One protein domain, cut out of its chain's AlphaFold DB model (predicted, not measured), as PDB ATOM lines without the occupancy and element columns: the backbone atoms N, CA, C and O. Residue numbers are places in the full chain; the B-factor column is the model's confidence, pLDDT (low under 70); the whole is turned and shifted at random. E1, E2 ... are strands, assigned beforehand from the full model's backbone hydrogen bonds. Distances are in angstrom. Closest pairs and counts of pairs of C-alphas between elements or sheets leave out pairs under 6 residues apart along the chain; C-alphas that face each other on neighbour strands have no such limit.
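Overview. This is residues 203 to 336 of the 337 residues of an uncharacterized protein of Chryseobacterium glaciei (UniProt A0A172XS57). You are looking at a sandwich, two five-stranded sheets laid face to face with their strands nearly aligned, at 10 degrees. One sheet, in the order E1, E10, E3, E4, E5, is twisted; the other runs E2, E9, E8, E7, E6, and both are antiparallel throughout. The loop of residues 243 to 256 reaches out past one end of the sandwich, and residues 203 to 206 trail away beyond the E1 edge. The printed part has 134 residues, with no named helix and ten named strands, E1 to E10 in order along the chain; the class is all strand. It is compact, with a radius of gyration of the C-alphas of 14.8 A and spans of 47 by 34 by 23 A.

Arrangement. Begin at E1, residues 211 to 215, an edge strand of the first sheet; it is antiparallel to E10, residues 327 to 335, at 175 degrees, with N 213 and O 331 within hydrogen-bond range at 2.8 A. E10's other neighbour is E3, residues 232 to 242, where N 237 and O 332 are 2.9 A apart. E3, E4, residues 257 to 265, and E5, residues 273 to 281, form a meander, each strand the antiparallel neighbour of the one before, in two hairpins; look for N 236 and O 261 at 2.8 A and N 260 and O 278 at 2.9 A. In the second sheet E2, residues 221 to 226, is an edge strand beside E9, residues 317 to 322, with N 222 and O 320 at 2.9 A. E6, residues 289 to 293, E7, residues 296 to 300, E8, residues 306 to 311, and E9 form another meander, in three hairpins, with N 298 and O 291 at 2.9 A, N 309 and O 297 at 2.8 A, and N 310 and O 319 at 2.9 A. Between the sheets, the closest C-alphas of E1 and E2 are those of Ile 213 and Leu 224, 6.3 A apart, and those of E5 and E6 are Phe 274 and Thr 293, 7.3 A.

Along the chain. Find C-alpha 211 at (-20.815, 14.364, -22.301), where E1 begins. E3 runs 30.8 A from C-alpha 232 at (-14.833, 23.534, -12.772) and bends by 50 degrees at residue 235. E4 measures 25.4 A; E5 measures 22.7 A and bends by 68 degrees at residue 276. E10 runs 25.4 A to C-alpha 335 at (-17.649, 16.128, -14.840).

Size, cuts and confidence. The printed part has no cut. The two C-alphas farthest apart are those of Asn 247 and Leu 269, 49.2 A. The link from E3 to E4 is long, with 14 residues. Mean pLDDT of the printed part is 85.4; it is under 70 at residues 204 to 210, 215 to 220 and 243 to 251.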
ATOM      1  N   THR A 203     -34.423  16.104 -22.705       71.50
ATOM      2  CA  THR A 203     -33.919  17.292 -22.009       71.50
ATOM      3  C   THR A 203     -32.473  17.597 -22.403       71.50
ATOM      4  O   THR A 203     -31.864  16.935 -23.243       71.50
ATOM      5  N   ILE A 204     -31.912  18.651 -21.817       68.06
ATOM      6  CA  ILE A 204     -30.469  18.895 -21.826       68.06
ATOM      7  C   ILE A 204     -29.860  18.022 -20.717       68.06
ATOM      8  O   ILE A 204     -30.444  17.986 -19.633       68.06
ATOM      9  N   PRO A 205     -28.695  17.372 -20.921       62.06
ATOM     10  CA  PRO A 205     -28.059  16.566 -19.889       62.06
ATOM     11  C   PRO A 205     -27.907  17.370 -18.588       62.06
ATOM     12  O   PRO A 205     -27.461  18.528 -18.638       62.06
ATOM     13  N   PRO A 206     -28.259  16.781 -17.431       62.59
ATOM     14  CA  PRO A 206     -28.039  17.417 -16.142       62.59
ATOM     15  C   PRO A 206     -26.547  17.688 -15.912       62.59
ATOM     16  O   PRO A 206     -25.668  17.057 -16.508       62.59
ATOM     17  N   ARG A 207     -26.248  18.631 -15.017       62.09
ATOM     18  CA  ARG A 207     -24.867  18.913 -14.603       62.09
ATOM     19  C   ARG A 207     -24.217  17.652 -14.020       62.09
ATOM     20  O   ARG A 207     -24.843  16.953 -13.230       62.09
ATOM     21  N   GLY A 208     -22.978  17.365 -14.423       60.75
ATOM     22  CA  GLY A 208     -22.201  16.213 -13.942       60.75
ATOM     23  C   GLY A 208     -22.317  14.911 -14.748       60.75
ATOM     24  O   GLY A 208     -21.615  13.957 -14.421       60.75
ATOM     25  N   PHE A 209     -23.134  14.849 -15.805       65.25
ATOM     26  CA  PHE A 209     -23.198  13.669 -16.678       65.25
ATOM     27  C   PHE A 209     -22.075  13.644 -17.720       65.25
ATOM     28  O   PHE A 209     -21.643  14.683 -18.224       65.25
ATOM     29  N   THR A 210     -21.642  12.431 -18.081       67.69
ATOM     30  CA  THR A 210     -20.687  12.208 -19.169       67.69
ATOM     31  C   THR A 210     -21.224  12.804 -20.462       67.69
ATOM     32  O   THR A 210     -22.256  12.377 -20.976       67.69
ATOM     33  N   SER A 211     -20.509  13.787 -20.997       74.81
ATOM     34  CA  SER A 211     -20.815  14.364 -22.301       74.81
ATOM     35  C   SER A 211     -19.883  13.756 -23.335       74.81
ATOM     36  O   SER A 211     -18.663  13.892 -23.236       74.81
ATOM     37  N   VAL A 212     -20.460  13.086 -24.326       78.19
ATOM     38  CA  VAL A 212     -19.731  12.604 -25.498       78.19
ATOM     39  C   VAL A 212     -19.934  13.607 -26.623       78.19
ATOM     40  O   VAL A 212     -21.064  13.910 -27.001       78.19
ATOM     41  N   ILE A 213     -18.835  14.150 -27.130       81.12
ATOM     42  CA  ILE A 213     -18.821  15.176 -28.165       81.12
ATOM     43  C   ILE A 213     -17.853  14.723 -29.247       81.12
ATOM     44  O   ILE A 213     -16.679  14.477 -28.991       81.12
ATOM     45  N   GLY A 214     -18.318  14.629 -30.481       73.88
ATOM     46  CA  GLY A 214     -17.488  14.204 -31.598       73.88
ATOM     47  C   GLY A 214     -18.204  14.432 -32.910       73.88
ATOM     48  O   GLY A 214     -19.395  14.742 -32.939       73.88
ATOM     49  N   GLY A 215     -17.471  14.306 -34.005       68.25
ATOM     50  CA  GLY A 215     -18.040  14.508 -35.325       68.25
ATOM     51  C   GLY A 215     -17.112  14.033 -36.425       68.25
ATOM     52  O   GLY A 215     -15.889  14.068 -36.290       68.25
ATOM     53  N   TYR A 216     -17.726  13.606 -37.524       64.19
ATOM     54  CA  TYR A 216     -17.050  13.355 -38.787       64.19
ATOM     55  C   TYR A 216     -16.820  14.691 -39.500       64.19
ATOM     56  O   TYR A 216     -17.788  15.392 -39.798       64.19
ATOM     57  N   ARG A 217     -15.556  15.052 -39.755       67.44
ATOM     58  CA  ARG A 217     -15.151  16.301 -40.444       67.44
ATOM     59  C   ARG A 217     -15.877  17.577 -39.973       67.44
ATOM     60  O   ARG A 217     -16.461  18.299 -40.781       67.44
ATOM     61  N   PRO A 218     -15.833  17.915 -38.683       57.19
ATOM     62  CA  PRO A 218     -16.590  19.038 -38.122       57.19
ATOM     63  C   PRO A 218     -16.050  20.433 -38.508       57.19
ATOM     64  O   PRO A 218     -16.547  21.442 -38.011       57.19
ATOM     65  N   GLY A 219     -15.068  20.510 -39.416       59.41
ATOM     66  CA  GLY A 219     -14.472  21.750 -39.917       59.41
ATOM     67  C   GLY A 219     -13.298  22.274 -39.077       59.41
ATOM     68  O   GLY A 219     -12.925  21.707 -38.048       59.41
ATOM     69  N   ARG A 220     -12.706  23.391 -39.527       67.00
ATOM     70  CA  ARG A 220     -11.483  23.979 -38.947       67.00
ATOM     71  C   ARG A 220     -11.599  24.493 -37.521       67.00
ATOM     72  O   ARG A 220     -10.574  24.590 -36.861       67.00
ATOM     73  N   ASN A 221     -12.783  24.880 -37.053       75.00
ATOM     74  CA  ASN A 221     -13.007  25.343 -35.682       75.00
ATOM     75  C   ASN A 221     -14.373  24.852 -35.211       75.00
ATOM     76  O   ASN A 221     -15.384  25.156 -35.841       75.00
ATOM     77  N   PHE A 222     -14.400  24.150 -34.086       81.94
ATOM     78  CA  PHE A 222     -15.624  23.608 -33.521       81.94
ATOM     79  C   PHE A 222     -15.640  23.788 -32.006       81.94
ATOM     80  O   PHE A 222     -14.674  23.463 -31.308       81.94
ATOM     81  N   ASN A 223     -16.756  24.300 -31.490       86.81
ATOM     82  CA  ASN A 223     -16.979  24.424 -30.056       86.81
ATOM     83  C   ASN A 223     -17.441  23.070 -29.523       86.81
ATOM     84  O   ASN A 223     -18.503  22.588 -29.903       86.81
ATOM     85  N   LEU A 224     -16.642  22.458 -28.652       85.31
ATOM     86  CA  LEU A 224     -16.949  21.149 -28.088       85.31
ATOM     87  C   LEU A 224     -17.999  21.280 -26.982       85.31
ATOM     88  O   LEU A 224     -19.023  20.606 -26.998       85.31
ATOM     89  N   ILE A 225     -17.743  22.165 -26.019       85.19
ATOM     90  CA  ILE A 225     -18.610  22.380 -24.859       85.19
ATOM     91  C   ILE A 225     -18.370  23.768 -24.270       85.19
ATOM     92  O   ILE A 225     -17.301  24.356 -24.433       85.19
ATOM     93  N   VAL A 226     -19.367  24.286 -23.559       87.88
ATOM     94  CA  VAL A 226     -19.227  25.470 -22.708       87.88
ATOM     95  C   VAL A 226     -19.237  25.011 -21.256       87.88
ATOM     96  O   VAL A 226     -20.239  24.480 -20.781       87.88
ATOM     97  N   LEU A 227     -18.115  25.202 -20.566       87.50
ATOM     98  CA  LEU A 227     -17.945  24.907 -19.146       87.50
ATOM     99  C   LEU A 227     -18.033  26.207 -18.347       87.50
ATOM    100  O   LEU A 227     -17.619  27.252 -18.852       87.50
ATOM    101  N   PRO A 228     -18.480  26.196 -17.086       89.88
ATOM    102  CA  PRO A 228     -18.275  27.347 -16.222       89.88
ATOM    103  C   PRO A 228     -16.795  27.711 -16.145       89.88
ATOM    104  O   PRO A 228     -15.909  26.858 -16.111       89.88
ATOM    105  N   ASN A 229     -16.508  29.007 -16.163       89.06
ATOM    106  CA  ASN A 229     -15.135  29.500 -16.125       89.06
ATOM    107  C   ASN A 229     -14.496  29.356 -14.730       89.06
ATOM    108  O   ASN A 229     -13.278  29.460 -14.611       89.06
ATOM    109  N   THR A 230     -15.293  29.077 -13.695       90.38
ATOM    110  CA  THR A 230     -14.872  28.864 -12.304       90.38
ATOM    111  C   THR A 230     -15.632  27.688 -11.686       90.38
ATOM    112  O   THR A 230     -16.673  27.288 -12.201       90.38
ATOM    113  N   ASN A 231     -15.114  27.158 -10.576       89.56
ATOM    114  CA  ASN A 231     -15.604  25.967  -9.871       89.56
ATOM    115  C   ASN A 231     -15.616  24.672 -10.697       89.56
ATOM    116  O   ASN A 231     -16.270  23.717 -10.303       89.56
ATOM    117  N   THR A 232     -14.859  24.623 -11.794       90.50
ATOM    118  CA  THR A 232     -14.833  23.534 -12.772       90.50
ATOM    119  C   THR A 232     -13.785  22.491 -12.472       90.50
ATOM    120  O   THR A 232     -12.622  22.819 -12.268       90.50
ATOM    121  N   ILE A 233     -14.205  21.227 -12.520       92.31
ATOM    122  CA  ILE A 233     -13.338  20.066 -12.677       92.31
ATOM    123  C   ILE A 233     -13.963  19.133 -13.715       92.31
ATOM    124  O   ILE A 233     -15.102  18.688 -13.566       92.31
ATOM    125  N   ALA A 234     -13.232  18.881 -14.797       92.19
ATOM    126  CA  ALA A 234     -13.639  17.955 -15.844       92.19
ATOM    127  C   ALA A 234     -12.439  17.127 -16.301       92.19
ATOM    128  O   ALA A 234     -11.415  17.690 -16.692       92.19
ATOM    129  N   ARG A 235     -12.559  15.799 -16.274       94.44
ATOM    130  CA  ARG A 235     -11.588  14.901 -16.903       94.44
ATOM    131  C   ARG A 235     -12.023  14.669 -18.338       94.44
ATOM    132  O   ARG A 235     -13.157  14.273 -18.581       94.44
ATOM    133  N   VAL A 236     -11.127  14.911 -19.281       94.50
ATOM    134  CA  VAL A 236     -11.402  14.740 -20.703       94.50
ATOM    135  C   VAL A 236     -10.548  13.603 -21.232       94.50
ATOM    136  O   VAL A 236      -9.338  13.597 -21.018       94.50
ATOM    137  N   ARG A 237     -11.176  12.657 -21.928       95.00
ATOM    138  CA  ARG A 237     -10.518  11.626 -22.738       95.00
ATOM    139  C   ARG A 237     -10.845  11.886 -24.192       95.00
ATOM    140  O   ARG A 237     -11.963  12.291 -24.500       95.00
ATOM    141  N   PHE A 238      -9.892  11.678 -25.088       94.06
ATOM    142  CA  PHE A 238     -10.145  11.949 -26.494       94.06
ATOM    143  C   PHE A 238      -9.337  11.080 -27.445       94.06
ATOM    144  O   PHE A 238      -8.310  10.499 -27.091       94.06
ATOM    145  N   MET A 239      -9.825  11.046 -28.678       91.44
ATOM    146  CA  MET A 239      -9.215  10.420 -29.838       91.44
ATOM    147  C   MET A 239      -9.359  11.398 -31.008       91.44
ATOM    148  O   MET A 239     -10.434  11.965 -31.215       91.44
ATOM    149  N   CYS A 240      -8.303  11.603 -31.782       88.81
ATOM    150  CA  CYS A 240      -8.337  12.305 -33.061       88.81
ATOM    151  C   CYS A 240      -7.639  11.442 -34.107       88.81
ATOM    152  O   CYS A 240      -6.577  10.875 -33.847       88.81
ATOM    153  N   TYR A 241      -8.236  11.341 -35.286       85.06
ATOM    154  CA  TYR A 241      -7.717  10.542 -36.385       85.06
ATOM    155  C   TYR A 241      -8.027  11.207 -37.725       85.06
ATOM    156  O   TYR A 241      -8.916  12.053 -37.827       85.06
ATOM    157  N   VAL A 242      -7.277  10.829 -38.756       76.12
ATOM    158  CA  VAL A 242      -7.491  11.317 -40.122       76.12
ATOM    159  C   VAL A 242      -8.508  10.423 -40.804       76.12
ATOM    160  O   VAL A 242      -8.327   9.209 -40.855       76.12
ATOM    161  N   ASP A 243      -9.549  11.035 -41.350       67.44
ATOM    162  CA  ASP A 243     -10.631  10.367 -42.061       67.44
ATOM    163  C   ASP A 243     -10.919  11.085 -43.389       67.44
ATOM    164  O   ASP A 243     -11.883  11.847 -43.569       67.44
ATOM    165  N   ALA A 244     -10.015  10.886 -44.346       64.12
ATOM    166  CA  ALA A 244     -10.231  11.290 -45.726       64.12
ATOM    167  C   ALA A 244     -10.715  10.072 -46.516       64.12
ATOM    168  O   ALA A 244     -10.111   9.014 -46.505       64.12
ATOM    169  N   SER A 245     -11.805  10.228 -47.253       55.16
ATOM    170  CA  SER A 245     -12.478   9.161 -47.999       55.16
ATOM    171  C   SER A 245     -11.733   8.753 -49.284       55.16
ATOM    172  O   SER A 245     -12.368   8.368 -50.262       55.16
ATOM    173  N   ASN A 246     -10.404   8.895 -49.335       58.94
ATOM    174  CA  ASN A 246      -9.570   8.489 -50.463       58.94
ATOM    175  C   ASN A 246      -8.250   7.841 -50.000       58.94
ATOM    176  O   ASN A 246      -7.689   8.159 -48.954       58.94
ATOM    177  N   ASN A 247      -7.747   6.904 -50.807       57.75
ATOM    178  CA  ASN A 247      -6.639   6.011 -50.447       57.75
ATOM    179  C   ASN A 247      -5.273   6.697 -50.233       57.75
ATOM    180  O   ASN A 247      -4.331   6.021 -49.842       57.75
ATOM    181  N   SER A 248      -5.122   7.999 -50.497       59.72
ATOM    182  CA  SER A 248      -3.835   8.703 -50.371       59.72
ATOM    183  C   SER A 248      -3.505   9.153 -48.945       59.72
ATOM    184  O   SER A 248      -2.351   9.457 -48.647       59.72
ATOM    185  N   ASN A 249      -4.511   9.222 -48.072       60.34
ATOM    186  CA  ASN A 249      -4.388   9.772 -46.719       60.34
ATOM    187  C   ASN A 249      -4.918   8.794 -45.655       60.34
ATOM    188  O   ASN A 249      -4.807   9.066 -44.459       60.34
ATOM    189  N   ASN A 250      -5.483   7.665 -46.092       57.75
ATOM    190  CA  ASN A 250      -5.759   6.522 -45.236       57.75
ATOM    191  C   ASN A 250      -4.424   5.958 -44.732       57.75
ATOM    192  O   ASN A 250      -3.434   5.971 -45.456       57.75
ATOM    193  N   GLU A 251      -4.393   5.490 -43.486       62.94
ATOM    194  CA  GLU A 251      -3.224   4.822 -42.883       62.94
ATOM    195  C   GLU A 251      -2.025   5.725 -42.525       62.94
ATOM    196  O   GLU A 251      -0.962   5.216 -42.160       62.94
ATOM    197  N   VAL A 252      -2.182   7.060 -42.508       75.62
ATOM    198  CA  VAL A 252      -1.164   7.966 -41.931       75.62
ATOM    199  C   VAL A 252      -1.181   7.855 -40.406       75.62
ATOM    200  O   VAL A 252      -1.704   8.699 -39.678       75.62
ATOM    201  N   THR A 253      -0.606   6.762 -39.917       76.06
ATOM    202  CA  THR A 253      -0.611   6.356 -38.510       76.06
ATOM    203  C   THR A 253      -0.058   7.464 -37.606       76.06
ATOM    204  O   THR A 253      -0.582   7.690 -36.521       76.06
ATOM    205  N   GLN A 254       0.922   8.252 -38.070       80.81
ATOM    206  CA  GLN A 254       1.498   9.360 -37.290       80.81
ATOM    207  C   GLN A 254       0.511  10.504 -36.983       80.81
ATOM    208  O   GLN A 254       0.741  11.301 -36.066       80.81
ATOM    209  N   SER A 255      -0.586  10.603 -37.733       84.19
ATOM    210  CA  SER A 255      -1.616  11.621 -37.536       84.19
ATOM    211  C   SER A 255      -2.665  11.222 -36.496       84.19
ATOM    212  O   SER A 255      -3.405  12.085 -36.035       84.19
ATOM    213  N   TYR A 256      -2.715   9.951 -36.087       88.12
ATOM    214  CA  TYR A 256      -3.582   9.514 -34.999       88.12
ATOM    215  C   TYR A 256      -3.030   9.984 -33.653       88.12
ATOM    216  O   TYR A 256      -1.833   9.861 -33.362       88.12
ATOM    217  N   THR A 257      -3.916  10.524 -32.823       91.44
ATOM    218  CA  THR A 257      -3.600  10.990 -31.475       91.44
ATOM    219  C   THR A 257      -4.701  10.629 -30.521       91.44
ATOM    220  O   THR A 257      -5.877  10.745 -30.849       91.44
ATOM    221  N   TYR A 258      -4.337  10.268 -29.310       95.00
ATOM    222  CA  TYR A 258      -5.303  10.063 -28.248       95.00
ATOM    223  C   TYR A 258      -4.689  10.495 -26.938       95.00
ATOM    224  O   TYR A 258      -3.472  10.636 -26.816       95.00
ATOM    225  N   GLY A 259      -5.523  10.716 -25.941       95.56
ATOM    226  CA  GLY A 259      -5.003  11.129 -24.661       95.56
ATOM    227  C   GLY A 259      -6.071  11.619 -23.730       95.56
ATOM    228  O   GLY A 259      -7.268  11.386 -23.902       95.56
ATOM    229  N   GLU A 260      -5.587  12.309 -22.718       96.81
ATOM    230  CA  GLU A 260      -6.400  12.832 -21.651       96.81
ATOM    231  C   GLU A 260      -5.784  14.094 -21.067       96.81
ATOM    232  O   GLU A 260      -4.582  14.347 -21.169       96.81
ATOM    233  N   PHE A 261      -6.638  14.897 -20.457       97.06
ATOM    234  CA  PHE A 261      -6.252  16.058 -19.672       97.06
ATOM    235  C   PHE A 261      -7.382  16.398 -18.706       97.06
ATOM    236  O   PHE A 261      -8.517  15.938 -18.847       97.06
ATOM    237  N   THR A 262      -7.080  17.230 -17.724       96.38
ATOM    238  CA  THR A 262      -8.070  17.776 -16.800       96.38
ATOM    239  C   THR A 262      -8.275  19.256 -17.114       96.38
ATOM    240  O   THR A 262      -7.312  19.995 -17.309       96.38
ATOM    241  N   ILE A 263      -9.524  19.715 -17.152       95.88
ATOM    242  CA  ILE A 263      -9.861  21.140 -17.149       95.88
ATOM    243  C   ILE A 263     -10.241  21.515 -15.722       95.88
ATOM    244  O   ILE A 263     -11.188  20.953 -15.170       95.88
ATOM    245  N   ILE A 264      -9.515  22.468 -15.134       95.62
ATOM    246  CA  ILE A 264      -9.776  22.957 -13.779       95.62
ATOM    247  C   ILE A 264      -9.914  24.480 -13.742       95.62
ATOM    248  O   ILE A 264      -9.098  25.193 -14.320       95.62
ATOM    249  N   GLY A 265     -10.920  24.987 -13.033       94.81
ATOM    250  CA  GLY A 265     -11.073  26.407 -12.709       94.81
ATOM    251  C   GLY A 265     -11.540  26.550 -11.266       94.81
ATOM    252  O   GLY A 265     -12.568  25.997 -10.906       94.81
ATOM    253  N   THR A 266     -10.807  27.271 -10.420       93.81
ATOM    254  CA  THR A 266     -11.075  27.324  -8.967       93.81
ATOM    255  C   THR A 266     -11.579  28.682  -8.484       93.81
ATOM    256  O   THR A 266     -11.935  28.825  -7.320       93.81
ATOM    257  N   GLY A 267     -11.634  29.687  -9.360       92.94
ATOM    258  CA  GLY A 267     -12.168  31.006  -9.023       92.94
ATOM    259  C   GLY A 267     -11.825  32.065 -10.070       92.94
ATOM    260  O   GLY A 267     -11.127  31.757 -11.033       92.94
ATOM    261  N   PRO A 268     -12.264  33.322  -9.894       91.00
ATOM    262  CA  PRO A 268     -12.073  34.380 -10.893       91.00
ATOM    263  C   PRO A 268     -10.604  34.681 -11.226       91.00
ATOM    264  O   PRO A 268     -10.289  35.033 -12.356       91.00
ATOM    265  N   LEU A 269      -9.698  34.509 -10.256       93.69
ATOM    266  CA  LEU A 269      -8.248  34.662 -10.446       93.69
ATOM    267  C   LEU A 269      -7.582  33.414 -11.044       93.69
ATOM    268  O   LEU A 269      -6.445  33.475 -11.498       93.69
ATOM    269  N   ASN A 270      -8.281  32.278 -11.025       94.31
ATOM    270  CA  ASN A 270      -7.819  30.992 -11.533       94.31
ATOM    271  C   ASN A 270      -8.919  30.363 -12.403       94.31
ATOM    272  O   ASN A 270      -9.490  29.333 -12.013       94.31
ATOM    273  N   PRO A 271      -9.261  30.999 -13.540       95.50
ATOM    274  CA  PRO A 271     -10.287  30.484 -14.432       95.50
ATOM    275  C   PRO A 271      -9.843  29.167 -15.080       95.50
ATOM    276  O   PRO A 271      -8.700  28.725 -14.911       95.50
ATOM    277  N   ILE A 272     -10.760  28.537 -15.818       96.00
ATOM    278  CA  ILE A 272     -10.525  27.256 -16.493       96.00
ATOM    279  C   ILE A 272      -9.173  27.198 -17.209       96.00
ATOM    280  O   ILE A 272      -8.799  28.084 -17.980       96.00
ATOM    281  N   ARG A 273      -8.437  26.123 -16.950       97.38
ATOM    282  CA  ARG A 273      -7.172  25.821 -17.606       97.38
ATOM    283  C   ARG A 273      -6.969  24.319 -17.742       97.38
ATOM    284  O   ARG A 273      -7.485  23.550 -16.934       97.38
ATOM    285  N   PHE A 274      -6.176  23.928 -18.723       98.00
ATOM    286  CA  PHE A 274      -5.670  22.577 -18.870       98.00
ATOM    287  C   PHE A 274      -4.612  22.272 -17.804       98.00
ATOM    288  O   PHE A 274      -3.708  23.075 -17.564       98.00
ATOM    289  N   VAL A 275      -4.724  21.100 -17.187       96.56
ATOM    290  CA  VAL A 275      -3.721  20.475 -16.315       96.56
ATOM    291  C   VAL A 275      -3.654  18.977 -16.625       96.56
ATOM    292  O   VAL A 275      -4.537  18.441 -17.294       96.56
ATOM    293  N   ASP A 276      -2.597  18.305 -16.171       96.06
ATOM    294  CA  ASP A 276      -2.392  16.859 -16.360       96.06
ATOM    295  C   ASP A 276      -2.503  16.402 -17.824       96.06
ATOM    296  O   ASP A 276      -3.125  15.386 -18.132       96.06
ATOM    297  N   VAL A 277      -1.929  17.187 -18.742       97.12
ATOM    298  CA  VAL A 277      -1.992  16.933 -20.185       97.12
ATOM    299  C   VAL A 277      -1.117  15.738 -20.548       97.12
ATOM    300  O   VAL A 277       0.106  15.797 -20.433       97.12
ATOM    301  N   ASN A 278      -1.748  14.672 -21.032       96.56
ATOM    302  CA  ASN A 278      -1.098  13.453 -21.492       96.56
ATOM    303  C   ASN A 278      -1.635  13.084 -22.876       96.56
ATOM    304  O   ASN A 278      -2.712  12.499 -23.002       96.56
ATOM    305  N   ILE A 279      -0.889  13.446 -23.917       95.62
ATOM    306  CA  ILE A 279      -1.255  13.188 -25.314       95.62
ATOM    307  C   ILE A 279      -0.249  12.213 -25.904       95.62
ATOM    308  O   ILE A 279       0.962  12.377 -25.742       95.62
ATOM    309  N   LYS A 280      -0.763  11.203 -26.598       95.44
ATOM    310  CA  LYS A 280       0.002  10.111 -27.180       95.44
ATOM    311  C   LYS A 280      -0.177  10.035 -28.689       95.44
ATOM    312  O   LYS A 280      -1.213  10.433 -29.229       95.44
ATOM    313  N   ASP A 281       0.856   9.541 -29.360       92.06
ATOM    314  CA  ASP A 281       0.788   9.125 -30.758       92.06
ATOM    315  C   ASP A 281       0.132   7.742 -30.891       92.06
ATOM    316  O   ASP A 281      -0.206   7.100 -29.898       92.06
ATOM    317  N   ALA A 282      -0.042   7.257 -32.119       89.94
ATOM    318  CA  ALA A 282      -0.641   5.950 -32.398       89.94
ATOM    319  C   ALA A 282       0.093   4.743 -31.801       89.94
ATOM    320  O   ALA A 282      -0.492   3.669 -31.684       89.94
ATOM    321  N   TYR A 283       1.360   4.910 -31.432       91.00
ATOM    322  CA  TYR A 283       2.189   3.862 -30.852       91.00
ATOM    323  C   TYR A 283       2.183   3.912 -29.318       91.00
ATOM    324  O   TYR A 283       2.832   3.098 -28.666       91.00
ATOM    325  N   GLY A 284       1.445   4.860 -28.730       91.38
ATOM    326  CA  GLY A 284       1.343   5.054 -27.289       91.38
ATOM    327  C   GLY A 284       2.499   5.839 -26.674       91.38
ATOM    328  O   GLY A 284       2.543   5.974 -25.446       91.38
ATOM    329  N   ASN A 285       3.399   6.391 -27.494       94.06
ATOM    330  CA  ASN A 285       4.467   7.270 -27.029       94.06
ATOM    331  C   ASN A 285       3.923   8.676 -26.783       94.06
ATOM    332  O   ASN A 285       2.929   9.080 -27.382       94.06
ATOM    333  N   SER A 286       4.588   9.447 -25.918       94.38
ATOM    334  CA  SER A 286       4.225  10.854 -25.696       94.38
ATOM    335  C   SER A 286       4.354  11.649 -26.992       94.38
ATOM    336  O   SER A 286       5.416  11.650 -27.617       94.38
ATOM    337  N   LYS A 287       3.288  12.346 -27.386       92.44
ATOM    338  CA  LYS A 287       3.285  13.150 -28.604       92.44
ATOM    339  C   LYS A 287       3.915  14.521 -28.341       92.44
ATOM    340  O   LYS A 287       3.487  15.206 -27.409       92.44
ATOM    341  N   PRO A 288       4.895  14.958 -29.153       93.12
ATOM    342  CA  PRO A 288       5.459  16.296 -29.029       93.12
ATOM    343  C   PRO A 288       4.389  17.377 -29.207       93.12
ATOM    344  O   PRO A 288       3.664  17.399 -30.205       93.12
ATOM    345  N   LEU A 289       4.305  18.284 -28.234       95.69
ATOM    346  CA  LEU A 289       3.378  19.410 -28.258       95.69
ATOM    347  C   LEU A 289       4.093  20.653 -28.784       95.69
ATOM    348  O   LEU A 289       5.158  21.020 -28.291       95.69
ATOM    349  N   LEU A 290       3.478  21.321 -29.757       96.19
ATOM    350  CA  LEU A 290       3.921  22.622 -30.260       96.19
ATOM    351  C   LEU A 290       3.611  23.727 -29.245       96.19
ATOM    352  O   LEU A 290       4.390  24.657 -29.063       96.19
ATOM    353  N   THR A 291       2.476  23.605 -28.552       96.56
ATOM    354  CA  THR A 291       2.123  24.461 -27.418       96.56
ATOM    355  C   THR A 291       1.536  23.623 -26.296       96.56
ATOM    356  O   THR A 291       0.695  22.762 -26.547       96.56
ATOM    357  N   ASN A 292       1.921  23.919 -25.058       96.69
ATOM    358  CA  ASN A 292       1.336  23.330 -23.858       96.69
ATOM    359  C   ASN A 292       1.194  24.413 -22.785       96.69
ATOM    360  O   ASN A 292       2.069  24.609 -21.945       96.69
ATOM    361  N   THR A 293       0.121  25.187 -22.887       97.25
ATOM    362  CA  THR A 293      -0.201  26.272 -21.953       97.25
ATOM    363  C   THR A 293      -1.543  25.992 -21.288       97.25
ATOM    364  O   THR A 293      -2.316  25.165 -21.768       97.25
ATOM    365  N   GLY A 294      -1.869  26.735 -20.228       95.69
ATOM    366  CA  GLY A 294      -3.142  26.569 -19.527       95.69
ATOM    367  C   GLY A 294      -4.384  26.751 -20.410       95.69
ATOM    368  O   GLY A 294      -5.425  26.205 -20.083       95.69
ATOM    369  N   THR A 295      -4.317  27.467 -21.531       96.94
ATOM    370  CA  THR A 295      -5.494  27.733 -22.383       96.94
ATOM    371  C   THR A 295      -5.356  27.231 -23.811       96.94
ATOM    372  O   THR A 295      -6.308  27.339 -24.582       96.94
ATOM    373  N   ASN A 296      -4.196  26.688 -24.176       97.31
ATOM    374  CA  ASN A 296      -3.887  26.307 -25.545       97.31
ATOM    375  C   ASN A 296      -2.930  25.107 -25.568       97.31
ATOM    376  O   ASN A 296      -1.785  25.217 -25.111       97.31
ATOM    377  N   ILE A 297      -3.392  23.991 -26.134       97.44
ATOM    378  CA  ILE A 297      -2.592  22.790 -26.400       97.44
ATOM    379  C   ILE A 297      -2.594  22.548 -27.904       97.44
ATOM    380  O   ILE A 297      -3.655  22.570 -28.518       97.44
ATOM    381  N   SER A 298      -1.440  22.311 -28.518       95.38
ATOM    382  CA  SER A 298      -1.388  21.980 -29.944       95.38
ATOM    383  C   SER A 298      -0.282  21.000 -30.269       95.38
ATOM    384  O   SER A 298       0.724  20.924 -29.562       95.38
ATOM    385  N   TRP A 299      -0.480  20.245 -31.341       93.88
ATOM    386  CA  TRP A 299       0.462  19.253 -31.838       93.88
ATOM    387  C   TRP A 299       0.392  19.168 -33.360       93.88
ATOM    388  O   TRP A 299      -0.600  19.559 -33.984       93.88
ATOM    389  N   ASP A 300       1.465  18.650 -33.946       91.50
ATOM    390  CA  ASP A 300       1.525  18.357 -35.372       91.50
ATOM    391  C   ASP A 300       0.908  16.981 -35.663       91.50
ATOM    392  O   ASP A 300       1.158  15.999 -34.956       91.50
ATOM    393  N   ASN A 301       0.095  16.893 -36.711       86.94
ATOM    394  CA  ASN A 301      -0.444  15.634 -37.221       86.94
ATOM    395  C   ASN A 301       0.256  15.226 -38.514       86.94
ATOM    396  O   ASN A 301      -0.389  14.692 -39.421       86.94
ATOM    397  N   TYR A 302       1.569  15.462 -38.600       85.56
ATOM    398  CA  TYR A 302       2.356  15.201 -39.797       85.56
ATOM    399  C   TYR A 302       1.760  15.960 -41.002       85.56
ATOM    400  O   TYR A 302       1.187  17.035 -40.842       85.56
ATOM    401  N   LEU A 303       1.832  15.404 -42.213       82.31
ATOM    402  CA  LEU A 303       1.337  15.993 -43.472       82.31
ATOM    403  C   LEU A 303      -0.133  16.470 -43.460       82.31
ATOM    404  O   LEU A 303      -0.580  17.084 -44.425       82.31
ATOM    405  N   GLN A 304      -0.885  16.207 -42.389       82.25
ATOM    406  CA  GLN A 304      -2.275  16.615 -42.194       82.25
ATOM    407  C   GLN A 304      -2.426  17.895 -41.345       82.25
ATOM    408  O   GLN A 304      -3.540  18.307 -41.020       82.25
ATOM    409  N   GLY A 305      -1.314  18.564 -41.025       87.50
ATOM    410  CA  GLY A 305      -1.282  19.863 -40.357       87.50
ATOM    411  C   GLY A 305      -1.513  19.790 -38.848       87.50
ATOM    412  O   GLY A 305      -1.440  18.735 -38.224       87.50
ATOM    413  N   THR A 306      -1.797  20.938 -38.241       90.56
ATOM    414  CA  THR A 306      -1.857  21.069 -36.777       90.56
ATOM    415  C   THR A 306      -3.273  20.943 -36.213       90.56
ATOM    416  O   THR A 306      -4.245  21.410 -36.816       90.56
ATOM    417  N   THR A 307      -3.377  20.345 -35.023       91.38
ATOM    418  CA  THR A 307      -4.582  20.384 -34.179       91.38
ATOM    419  C   THR A 307      -4.309  21.245 -32.960       91.38
ATOM    420  O   THR A 307      -3.213  21.232 -32.400       91.38
ATOM    421  N   ASN A 308      -5.316  22.006 -32.550       93.25
ATOM    422  CA  ASN A 308      -5.240  22.946 -31.453       93.25
ATOM    423  C   ASN A 308      -6.503  22.858 -30.581       93.25
ATOM    424  O   ASN A 308      -7.618  22.988 -31.074       93.25
ATOM    425  N   LEU A 309      -6.318  22.661 -29.281       95.19
ATOM    426  CA  LEU A 309      -7.346  22.717 -28.251       95.19
ATOM    427  C   LEU A 309      -7.273  24.056 -27.523       95.19
ATOM    428  O   LEU A 309      -6.215  24.415 -27.004       95.19
ATOM    429  N   ARG A 310      -8.403  24.768 -27.430       95.75
ATOM    430  CA  ARG A 310      -8.473  26.106 -26.817       95.75
ATOM    431  C   ARG A 310      -9.530  26.196 -25.736       95.75
ATOM    432  O   ARG A 310     -10.662  25.760 -25.944       95.75
ATOM    433  N   LEU A 311      -9.178  26.861 -24.638       96.12
ATOM    434  CA  LEU A 311     -10.110  27.296 -23.599       96.12
ATOM    435  C   LEU A 311     -10.230  28.815 -23.605       96.12
ATOM    436  O   LEU A 311      -9.247  29.532 -23.411       96.12
ATOM    437  N   ASN A 312     -11.452  29.309 -23.767       95.94
ATOM    438  CA  ASN A 312     -11.759  30.712 -23.554       95.94
ATOM    439  C   ASN A 312     -12.133  30.937 -22.082       95.94
ATOM    440  O   ASN A 312     -13.227  30.589 -21.645       95.94
ATOM    441  N   GLN A 313     -11.235  31.562 -21.326       95.69
ATOM    442  CA  GLN A 313     -11.417  31.818 -19.892       95.69
ATOM    443  C   GLN A 313     -12.530  32.825 -19.564       95.69
ATOM    444  O   GLN A 313     -12.970  32.894 -18.419       95.69
ATOM    445  N   THR A 314     -13.011  33.584 -20.553       94.38
ATOM    446  CA  THR A 314     -14.139  34.510 -20.380       94.38
ATOM    447  C   THR A 314     -15.465  33.803 -20.631       94.38
ATOM    448  O   THR A 314     -16.360  33.864 -19.795       94.38
ATOM    449  N   THR A 315     -15.589  33.113 -21.768       92.56
ATOM    450  CA  THR A 315     -16.861  32.518 -22.207       92.56
ATOM    451  C   THR A 315     -17.070  31.086 -21.736       92.56
ATOM    452  O   THR A 315     -18.179  30.577 -21.852       92.56
ATOM    453  N   GLY A 316     -16.026  30.413 -21.244       90.69
ATOM    454  CA  GLY A 316     -16.105  29.007 -20.857       90.69
ATOM    455  C   GLY A 316     -16.002  28.019 -22.020       90.69
ATOM    456  O   GLY A 316     -16.057  26.808 -21.815       90.69
ATOM    457  N   VAL A 317     -15.874  28.516 -23.254       91.69
ATOM    458  CA  VAL A 317     -15.848  27.680 -24.460       91.69
ATOM    459  C   VAL A 317     -14.565  26.851 -24.496       91.69
ATOM    460  O   VAL A 317     -13.464  27.402 -24.568       91.69
ATOM    461  N   PHE A 318     -14.726  25.529 -24.510       92.25
ATOM    462  CA  PHE A 318     -13.711  24.570 -24.919       92.25
ATOM    463  C   PHE A 318     -13.926  24.225 -26.396       92.25
ATOM    464  O   PHE A 318     -15.019  23.827 -26.799       92.25
ATOM    465  N   SER A 319     -12.893  24.399 -27.215       91.56
ATOM    466  CA  SER A 319     -12.961  24.206 -28.666       91.56
ATOM    467  C   SER A 319     -11.760  23.434 -29.192       91.56
ATOM    468  O   SER A 319     -10.686  23.439 -28.586       91.56
ATOM    469  N   ILE A 320     -11.955  22.801 -30.343       90.81
ATOM    470  CA  ILE A 320     -10.897  22.210 -31.156       90.81
ATOM    471  C   ILE A 320     -10.820  22.951 -32.484       90.81
ATOM    472  O   ILE A 320     -11.834  23.338 -33.069       90.81
ATOM    473  N   ALA A 321      -9.599  23.148 -32.955       90.00
ATOM    474  CA  ALA A 321      -9.303  23.733 -34.237       90.00
ATOM    475  C   ALA A 321      -8.305  22.868 -34.997       90.00
ATOM    476  O   ALA A 321      -7.244  22.535 -34.473       90.00
ATOM    477  N   ASN A 322      -8.633  22.534 -36.239       87.50
ATOM    478  CA  ASN A 322      -7.776  21.766 -37.128       87.50
ATOM    479  C   ASN A 322      -7.385  22.631 -38.324       87.50
ATOM    480  O   ASN A 322      -8.203  23.364 -38.879       87.50
ATOM    481  N   GLN A 323      -6.127  22.544 -38.744       87.12
ATOM    482  CA  GLN A 323      -5.658  23.241 -39.941       87.12
ATOM    483  C   GLN A 323      -6.290  22.680 -41.227       87.12
ATOM    484  O   GLN A 323      -6.444  23.415 -42.205       87.12
ATOM    485  N   GLN A 324      -6.652  21.396 -41.220       80.81
ATOM    486  CA  GLN A 324      -7.271  20.673 -42.330       80.81
ATOM    487  C   GLN A 324      -8.613  20.064 -41.895       80.81
ATOM    488  O   GLN A 324      -8.754  19.620 -40.757       80.81
ATOM    489  N   ASP A 325      -9.569  19.967 -42.821       78.25
ATOM    490  CA  ASP A 325     -10.928  19.445 -42.568       78.25
ATOM    491  C   ASP A 325     -11.034  17.913 -42.723       78.25
ATOM    492  O   ASP A 325     -12.117  17.358 -42.895       78.25
ATOM    493  N   VAL A 326      -9.895  17.218 -42.675       78.00
ATOM    494  CA  VAL A 326      -9.789  15.751 -42.786       78.00
ATOM    495  C   VAL A 326      -9.703  15.057 -41.426       78.00
ATOM    496  O   VAL A 326      -9.522  13.846 -41.374       78.00
ATOM    497  N   MET A 327      -9.800  15.809 -40.329       80.38
ATOM    498  CA  MET A 327      -9.716  15.268 -38.974       80.38
ATOM    499  C   MET A 327     -11.100  14.929 -38.434       80.38
ATOM    500  O   MET A 327     -11.993  15.777 -38.407       80.38
ATOM    501  N   SER A 328     -11.236  13.707 -37.939       82.75
ATOM    502  CA  SER A 328     -12.353  13.260 -37.119       82.75
ATOM    503  C   SER A 328     -11.890  13.151 -35.673       82.75
ATOM    504  O   SER A 328     -10.736  12.815 -35.389       82.75
ATOM    505  N   TYR A 329     -12.780  13.454 -34.737       86.31
ATOM    506  CA  TYR A 329     -12.446  13.381 -33.322       86.31
ATOM    507  C   TYR A 329     -13.625  12.960 -32.464       86.31
ATOM    508  O   TYR A 329     -14.795  13.132 -32.810       86.31
ATOM    509  N   PHE A 330     -13.260  12.452 -31.299       87.69
ATOM    510  CA  PHE A 330     -14.146  12.006 -30.249       87.69
ATOM    511  C   PHE A 330     -13.590  12.496 -28.915       87.69
ATOM    512  O   PHE A 330     -12.433  12.234 -28.598       87.69
ATOM    513  N   PHE A 331     -14.412  13.200 -28.147       90.50
ATOM    514  CA  PHE A 331     -14.135  13.659 -26.796       90.50
ATOM    515  C   PHE A 331     -15.193  13.095 -25.862       90.50
ATOM    516  O   PHE A 331     -16.392  13.182 -26.114       90.50
ATOM    517  N   GLU A 332     -14.736  12.578 -24.741       91.38
ATOM    518  CA  GLU A 332     -15.563  12.215 -23.611       91.38
ATOM    519  C   GLU A 332     -15.167  13.109 -22.442       91.38
ATOM    520  O   GLU A 332     -14.006  13.140 -22.028       91.38
ATOM    521  N   VAL A 333     -16.133  13.856 -21.927       88.56
ATOM    522  CA  VAL A 333     -15.952  14.783 -20.813       88.56
ATOM    523  C   VAL A 333     -16.687  14.220 -19.603       88.56
ATOM    524  O   VAL A 333     -17.906  14.067 -19.625       88.56
ATOM    525  N   LEU A 334     -15.931  13.915 -18.552       86.81
ATOM    526  CA  LEU A 334     -16.406  13.411 -17.268       86.81
ATOM    527  C   LEU A 334     -16.362  14.554 -16.243       86.81
ATOM    528  O   LEU A 334     -15.284  15.062 -15.928       86.81
ATOM    529  N   GLY A 335     -17.518  14.958 -15.719       79.62
ATOM    530  CA  GLY A 335     -17.649  16.128 -14.840       79.62
ATOM    531  C   GLY A 335     -17.959  17.416 -15.613       79.62
ATOM    532  O   GLY A 335     -18.526  17.359 -16.700       79.62
ATOM    533  N   GLY A 336     -17.604  18.584 -15.064       70.06
ATOM    534  CA  GLY A 336     -17.854  19.881 -15.721       70.06
ATOM    535  C   GLY A 336     -18.690  20.911 -14.954       70.06
ATOM    536  O   GLY A 336     -19.078  21.902 -15.566       70.06
TER     537      GLY A 336